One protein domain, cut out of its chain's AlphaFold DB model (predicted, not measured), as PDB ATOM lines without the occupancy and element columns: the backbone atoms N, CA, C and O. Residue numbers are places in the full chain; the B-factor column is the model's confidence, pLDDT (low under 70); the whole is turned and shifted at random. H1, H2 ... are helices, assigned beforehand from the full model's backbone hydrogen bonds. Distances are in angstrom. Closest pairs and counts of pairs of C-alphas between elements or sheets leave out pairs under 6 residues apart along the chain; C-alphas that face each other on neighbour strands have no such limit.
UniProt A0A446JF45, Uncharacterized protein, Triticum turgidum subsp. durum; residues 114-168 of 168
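This is residues 114 to 168 of the 168 residues of an uncharacterized protein of Triticum turgidum subsp. durum (UniProt A0A446JF45). One long, nearly straight helix, H1, makes the length of this hook-shaped model; past its end the chain turns and a short helix, H2, folds back without packing on it. Residues 114 to 145, in H1, stick out free, as do residues 161 to 168. The printed part has 55 residues with two named helices, H1 then H2, and no named strand: all helix. It is extended, with a radius of gyration of the C-alphas of 18.6 A and spans of 58 by 21 by 7 A.

H1, residues 114 to 151, begins at C-alpha 114 (199.590, 104.945, 138.786) and is 55.3 A long. H2, residues 157 to 166, is 14.6 A long and ends at C-alpha 166 (221.827, 138.794, 116.236).

H1 and H2 are apart, but only just, at 8.1 A between their closest C-alphas. A tight link of 5 residues joins them. In both helices every O i to N i+4 pair is within hydrogen-bond range.

The C-alphas of Leu 114 and Gly 153, the two farthest apart, are 58.5 A apart. The printed part has no cut. Confidence is low, under 70, at residues 155 to 161, 163 to 165 and 167 to 168.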
ATOM      1  N   LEU A 114     200.534 104.257 139.671       92.06
ATOM      2  CA  LEU A 114     199.590 104.945 138.786       92.06
ATOM      3  C   LEU A 114     199.230 106.339 139.310       92.06
ATOM      4  O   LEU A 114     199.199 107.286 138.532       92.06
ATOM      5  N   PHE A 115     198.990 106.470 140.615       92.44
ATOM      6  CA  PHE A 115     198.674 107.749 141.246       92.44
ATOM      7  C   PHE A 115     199.847 108.737 141.164       92.44
ATOM      8  O   PHE A 115     199.680 109.853 140.678       92.44
ATOM      9  N   VAL A 116     201.047 108.311 141.568       94.88
ATOM     10  CA  VAL A 116     202.268 109.127 141.486       94.88
ATOM     11  C   VAL A 116     202.585 109.473 140.032       94.88
ATOM     12  O   VAL A 116     202.852 110.629 139.719       94.88
ATOM     13  N   GLY A 117     202.490 108.504 139.120       92.62
ATOM     14  CA  GLY A 117     202.687 108.721 137.689       92.62
ATOM     15  C   GLY A 117     201.734 109.778 137.128       92.62
ATOM     16  O   GLY A 117     202.181 110.733 136.498       92.62
ATOM     17  N   ALA A 118     200.437 109.677 137.423       95.44
ATOM     18  CA  ALA A 118     199.456 110.679 137.009       95.44
ATOM     19  C   ALA A 118     199.765 112.068 137.595       95.44
ATOM     20  O   ALA A 118     199.747 113.062 136.873       95.44
ATOM     21  N   HIS A 119     200.112 112.138 138.883       93.94
ATOM     22  CA  HIS A 119     200.433 113.403 139.542       93.94
ATOM     23  C   HIS A 119     201.688 114.064 138.953       93.94
ATOM     24  O   HIS A 119     201.691 115.265 138.683       93.94
ATOM     25  N   THR A 120     202.759 113.297 138.735       94.12
ATOM     26  CA  THR A 120     204.006 113.809 138.139       94.12
ATOM     27  C   THR A 120     203.792 114.306 136.711       94.12
ATOM     28  O   THR A 120     204.275 115.385 136.370       94.12
ATOM     29  N   LEU A 121     203.000 113.593 135.902       94.56
ATOM     30  CA  LEU A 121     202.638 114.032 134.554       94.56
ATOM     31  C   LEU A 121     201.868 115.353 134.574       94.56
ATOM     32  O   LEU A 121     202.278 116.293 133.894       94.56
ATOM     33  N   CYS A 122     200.820 115.468 135.392       94.94
ATOM     34  CA  CYS A 122     200.064 116.715 135.531       94.94
ATOM     35  C   CYS A 122     200.957 117.875 135.985       94.94
ATOM     36  O   CYS A 122     200.903 118.959 135.406       94.94
ATOM     37  N   PHE A 123     201.815 117.644 136.981       94.62
ATOM     38  CA  PHE A 123     202.726 118.671 137.478       94.62
ATOM     39  C   PHE A 123     203.712 119.130 136.396       94.62
ATOM     40  O   PHE A 123     203.878 120.329 136.183       94.62
ATOM     41  N   SER A 124     204.316 118.186 135.668       94.25
ATOM     42  CA  SER A 124     205.249 118.495 134.579       94.25
ATOM     43  C   SER A 124     204.579 119.272 133.437       94.25
ATOM     44  O   SER A 124     205.151 120.240 132.939       94.25
ATOM     45  N   ALA A 125     203.335 118.929 133.086       93.94
ATOM     46  CA  ALA A 125     202.561 119.646 132.079       93.94
ATOM     47  C   ALA A 125     202.249 121.088 132.511       93.94
ATOM     48  O   ALA A 125     202.451 122.017 131.730       93.94
ATOM     49  N   VAL A 126     201.814 121.295 133.760       95.38
ATOM     50  CA  VAL A 126     201.539 122.639 134.298       95.38
ATOM     51  C   VAL A 126     202.807 123.489 134.325       95.38
ATOM     52  O   VAL A 126     202.772 124.641 133.899       95.38
ATOM     53  N   GLN A 127     203.935 122.925 134.768       93.81
ATOM     54  CA  GLN A 127     205.226 123.616 134.747       93.81
ATOM     55  C   GLN A 127     205.647 123.995 133.323       93.81
ATOM     56  O   GLN A 127     206.042 125.135 133.088       93.81
ATOM     57  N   GLY A 128     205.498 123.084 132.357       92.12
ATOM     58  CA  GLY A 128     205.786 123.366 130.949       92.12
ATOM     59  C   GLY A 128     204.932 124.507 130.393       92.12
ATOM     60  O   GLY A 128     205.461 125.452 129.813       92.12
ATOM     61  N   VAL A 129     203.618 124.478 130.635       93.69
ATOM     62  CA  VAL A 129     202.700 125.549 130.209       93.69
ATOM     63  C   VAL A 129     203.039 126.876 130.887       93.69
ATOM     64  O   VAL A 129     203.010 127.920 130.235       93.69
ATOM     65  N   TYR A 130     203.391 126.855 132.173       94.44
ATOM     66  CA  TYR A 130     203.800 128.053 132.901       94.44
ATOM     67  C   TYR A 130     205.060 128.684 132.298       94.44
ATOM     68  O   TYR A 130     205.075 129.894 132.069       94.44
ATOM     69  N   GLN A 131     206.083 127.882 131.986       92.19
ATOM     70  CA  GLN A 131     207.315 128.377 131.364       92.19
ATOM     71  C   GLN A 131     207.042 128.987 129.987       92.19
ATOM     72  O   GLN A 131     207.417 130.131 129.744       92.19
ATOM     73  N   VAL A 132     206.283 128.294 129.131       92.69
ATOM     74  CA  VAL A 132     205.902 128.817 127.807       92.69
ATOM     75  C   VAL A 132     205.089 130.109 127.937       92.69
ATOM     76  O   VAL A 132     205.337 131.082 127.230       92.69
ATOM     77  N   SER A 133     204.138 130.166 128.872       91.50
ATOM     78  CA  SER A 133     203.344 131.375 129.118       91.50
ATOM     79  C   SER A 133     204.211 132.547 129.587       91.50
ATOM     80  O   SER A 133     204.015 133.683 129.143       91.50
ATOM     81  N   LYS A 134     205.191 132.279 130.457       91.75
ATOM     82  CA  LYS A 134     206.151 133.275 130.935       91.75
ATOM     83  C   LYS A 134     207.015 133.797 129.790       91.75
ATOM     84  O   LYS A 134     207.127 135.012 129.649       91.75
ATOM     85  N   GLU A 135     207.559 132.919 128.953       88.88
ATOM     86  CA  GLU A 135     208.353 133.303 127.780       88.88
ATOM     87  C   GLU A 135     207.546 134.152 126.795       88.88
ATOM     88  O   GLU A 135     208.004 135.216 126.379       88.88
ATOM     89  N   VAL A 136     206.309 133.752 126.487       91.00
ATOM     90  CA  VAL A 136     205.413 134.526 125.614       91.00
ATOM     91  C   VAL A 136     205.120 135.905 126.207       91.00
ATOM     92  O   VAL A 136     205.113 136.899 125.479       91.00
ATOM     93  N   ARG A 137     204.897 135.996 127.524       87.69
ATOM     94  CA  ARG A 137     204.647 137.276 128.201       87.69
ATOM     95  C   ARG A 137     205.874 138.185 128.166       87.69
ATOM     96  O   ARG A 137     205.721 139.369 127.887       87.69
ATOM     97  N   VAL A 138     207.062 137.643 128.430       86.44
ATOM     98  CA  VAL A 138     208.322 138.397 128.377       86.44
ATOM     99  C   VAL A 138     208.583 138.885 126.956       86.44
ATOM    100  O   VAL A 138     208.810 140.072 126.764       86.44
ATOM    101  N   LYS A 139     208.452 138.010 125.953       83.19
ATOM    102  CA  LYS A 139     208.647 138.382 124.549       83.19
ATOM    103  C   LYS A 139     207.658 139.456 124.095       83.19
ATOM    104  O   LYS A 139     208.049 140.382 123.397       83.19
ATOM    105  N   ARG A 140     206.391 139.360 124.518       83.94
ATOM    106  CA  ARG A 140     205.382 140.391 124.238       83.94
ATOM    107  C   ARG A 140     205.743 141.722 124.893       83.94
ATOM    108  O   ARG A 140     205.617 142.743 124.237       83.94
ATOM    109  N   ARG A 141     206.160 141.714 126.164       84.38
ATOM    110  CA  ARG A 141     206.547 142.936 126.879       84.38
ATOM    111  C   ARG A 141     207.740 143.610 126.204       84.38
ATOM    112  O   ARG A 141     207.620 144.764 125.836       84.38
ATOM    113  N   ASN A 142     208.803 142.855 125.931       81.50
ATOM    114  CA  ASN A 142     209.987 143.381 125.252       81.50
ATOM    115  C   ASN A 142     209.643 143.964 123.870       81.50
ATOM    116  O   ASN A 142     210.188 144.989 123.496       81.50
ATOM    117  N   TRP A 143     208.712 143.347 123.129       77.12
ATOM    118  CA  TRP A 143     208.247 143.889 121.848       77.12
ATOM    119  C   TRP A 143     207.501 145.224 121.992       77.12
ATOM    120  O   TRP A 143     207.657 146.097 121.148       77.12
ATOM    121  N   VAL A 144     206.689 145.383 123.044       78.94
ATOM    122  CA  VAL A 144     206.011 146.657 123.341       78.94
ATOM    123  C   VAL A 144     207.030 147.720 123.751       78.94
ATOM    124  O   VAL A 144     206.959 148.831 123.239       78.94
ATOM    125  N   ASP A 145     207.991 147.364 124.604       80.81
ATOM    126  CA  ASP A 145     209.047 148.274 125.058       80.81
ATOM    127  C   ASP A 145     209.922 148.747 123.872       80.81
ATOM    128  O   ASP A 145     210.163 149.943 123.718       80.81
ATOM    129  N   ASP A 146     210.323 147.837 122.972       79.94
ATOM    130  CA  ASP A 146     211.062 148.181 121.744       79.94
ATOM    131  C   ASP A 146     210.243 149.081 120.799       79.94
ATOM    132  O   ASP A 146     210.795 149.984 120.163       79.94
ATOM    133  N   TRP A 147     208.928 148.856 120.702       76.38
ATOM    134  CA  TRP A 147     208.037 149.674 119.874       76.38
ATOM    135  C   TRP A 147     207.891 151.102 120.415       76.38
ATOM    136  O   TRP A 147     207.970 152.057 119.639       76.38
ATOM    137  N   ASP A 148     207.724 151.259 121.731       81.56
ATOM    138  CA  ASP A 148     207.660 152.571 122.387       81.56
ATOM    139  C   ASP A 148     208.981 153.337 122.225       81.56
ATOM    140  O   ASP A 148     208.982 154.521 121.880       81.56
ATOM    141  N   GLU A 149     210.125 152.672 122.399       81.88
ATOM    142  CA  GLU A 149     211.440 153.299 122.222       81.88
ATOM    143  C   GLU A 149     211.705 153.742 120.776       81.88
ATOM    144  O   GLU A 149     212.337 154.783 120.556       81.88
ATOM    145  N   TRP A 150     211.201 152.994 119.788       76.88
ATOM    146  CA  TRP A 150     211.235 153.391 118.379       76.88
ATOM    147  C   TRP A 150     210.327 154.597 118.106       76.88
ATOM    148  O   TRP A 150     210.763 155.565 117.480       76.88
ATOM    149  N   TRP A 151     209.088 154.577 118.610       78.12
ATOM    150  CA  TRP A 151     208.107 155.646 118.394       78.12
ATOM    151  C   TRP A 151     208.529 156.981 119.023       78.12
ATOM    152  O   TRP A 151     208.304 158.044 118.447       78.12
ATOM    153  N   HIS A 152     209.198 156.930 120.177       84.69
ATOM    154  CA  HIS A 152     209.725 158.108 120.865       84.69
ATOM    155  C   HIS A 152     211.115 158.555 120.378       84.69
ATOM    156  O   HIS A 152     211.655 159.530 120.896       84.69
ATOM    157  N   GLY A 153     211.687 157.890 119.365       79.38
ATOM    158  CA  GLY A 153     212.956 158.285 118.746       79.38
ATOM    159  C   GLY A 153     214.198 158.046 119.615       79.38
ATOM    160  O   GLY A 153     215.261 158.585 119.312       79.38
ATOM    161  N   ASN A 154     214.086 157.236 120.674       71.00
ATOM    162  CA  ASN A 154     215.185 156.951 121.605       71.00
ATOM    163  C   ASN A 154     216.180 155.911 121.057       71.00
ATOM    164  O   ASN A 154     217.332 155.879 121.489       71.00
ATOM    165  N   LYS A 155     215.767 155.080 120.087       64.50
ATOM    166  CA  LYS A 155     216.624 154.108 119.386       64.50
ATOM    167  C   LYS A 155     216.728 154.446 117.897       64.50
ATOM    168  O   LYS A 155     215.725 154.639 117.214       64.50
ATOM    169  N   THR A 156     217.950 154.468 117.364       67.25
ATOM    170  CA  THR A 156     218.192 154.626 115.923       67.25
ATOM    171  C   THR A 156     217.944 153.315 115.170       67.25
ATOM    172  O   THR A 156     218.150 152.218 115.688       67.25
ATOM    173  N   LEU A 157     217.524 153.422 113.906       64.69
ATOM    174  CA  LEU A 157     217.160 152.295 113.029       64.69
ATOM    175  C   LEU A 157     218.291 151.249 112.880       64.69
ATOM    176  O   LEU A 157     218.031 150.067 112.662       64.69
ATOM    177  N   SER A 158     219.547 151.674 113.060       65.12
ATOM    178  CA  SER A 158     220.736 150.816 113.060       65.12
ATOM    179  C   SER A 158     220.820 149.880 114.270       65.12
ATOM    180  O   SER A 158     221.238 148.736 114.107       65.12
ATOM    181  N   HIS A 159     220.396 150.318 115.461       64.56
ATOM    182  CA  HIS A 159     220.351 149.458 116.649       64.56
ATOM    183  C   HIS A 159     219.322 148.336 116.478       64.56
ATOM    184  O   HIS A 159     219.628 147.170 116.706       64.56
ATOM    185  N   HIS A 160     218.143 148.671 115.950       63.81
ATOM    186  CA  HIS A 160     217.051 147.717 115.760       63.81
ATOM    187  C   HIS A 160     217.356 146.646 114.691       63.81
ATOM    188  O   HIS A 160     216.916 145.499 114.804       63.81
ATOM    189  N   LEU A 161     218.119 147.003 113.651       66.38
ATOM    190  CA  LEU A 161     218.592 146.064 112.626       66.38
ATOM    191  C   LEU A 161     219.650 145.096 113.168       66.38
ATOM    192  O   LEU A 161     219.643 143.920 112.805       66.38
ATOM    193  N   ASN A 162     220.537 145.575 114.042       71.81
ATOM    194  CA  ASN A 162     221.599 144.762 114.627       71.81
ATOM    195  C   ASN A 162     221.036 143.746 115.639       71.81
ATOM    196  O   ASN A 162     221.403 142.574 115.611       71.81
ATOM    197  N   ASP A 163     220.072 144.157 116.467       69.75
ATOM    198  CA  ASP A 163     219.410 143.266 117.432       69.75
ATOM    199  C   ASP A 163     218.537 142.203 116.739       69.75
ATOM    200  O   ASP A 163     218.518 141.040 117.146       69.75
ATOM    201  N   TRP A 164     217.872 142.555 115.631       67.94
ATOM    202  CA  TRP A 164     217.120 141.593 114.814       67.94
ATOM    203  C   TRP A 164     218.024 140.563 114.123       67.94
ATOM    204  O   TRP A 164     217.657 139.391 114.014       67.94
ATOM    205  N   TRP A 165     219.205 140.989 113.663       69.62
ATOM    206  CA  TRP A 165     220.177 140.114 113.007       69.62
ATOM    207  C   TRP A 165     220.849 139.142 113.988       69.62
ATOM    208  O   TRP A 165     221.054 137.980 113.648       69.62
ATOM    209  N   ASN A 166     221.129 139.587 115.217       71.06
ATOM    210  CA  ASN A 166     221.827 138.794 116.236       71.06
ATOM    211  C   ASN A 166     220.892 137.964 117.144       71.06
ATOM    212  O   ASN A 166     221.373 137.216 117.992       71.06
ATOM    213  N   GLY A 167     219.570 138.096 116.991       61.38
ATOM    214  CA  GLY A 167     218.556 137.416 117.810       61.38
ATOM    215  C   GLY A 167     217.978 136.106 117.239       61.38
ATOM    216  O   GLY A 167     216.981 135.621 117.780       61.38
ATOM    217  N   ARG A 168     218.537 135.559 116.148       45.09
ATOM    218  CA  ARG A 168     218.219 134.215 115.609       45.09
ATOM    219  C   ARG A 168     219.264 133.191 116.023       45.09
ATOM    220  O   ARG A 168     218.844 132.032 116.232       45.09
TER     221      ARG A 168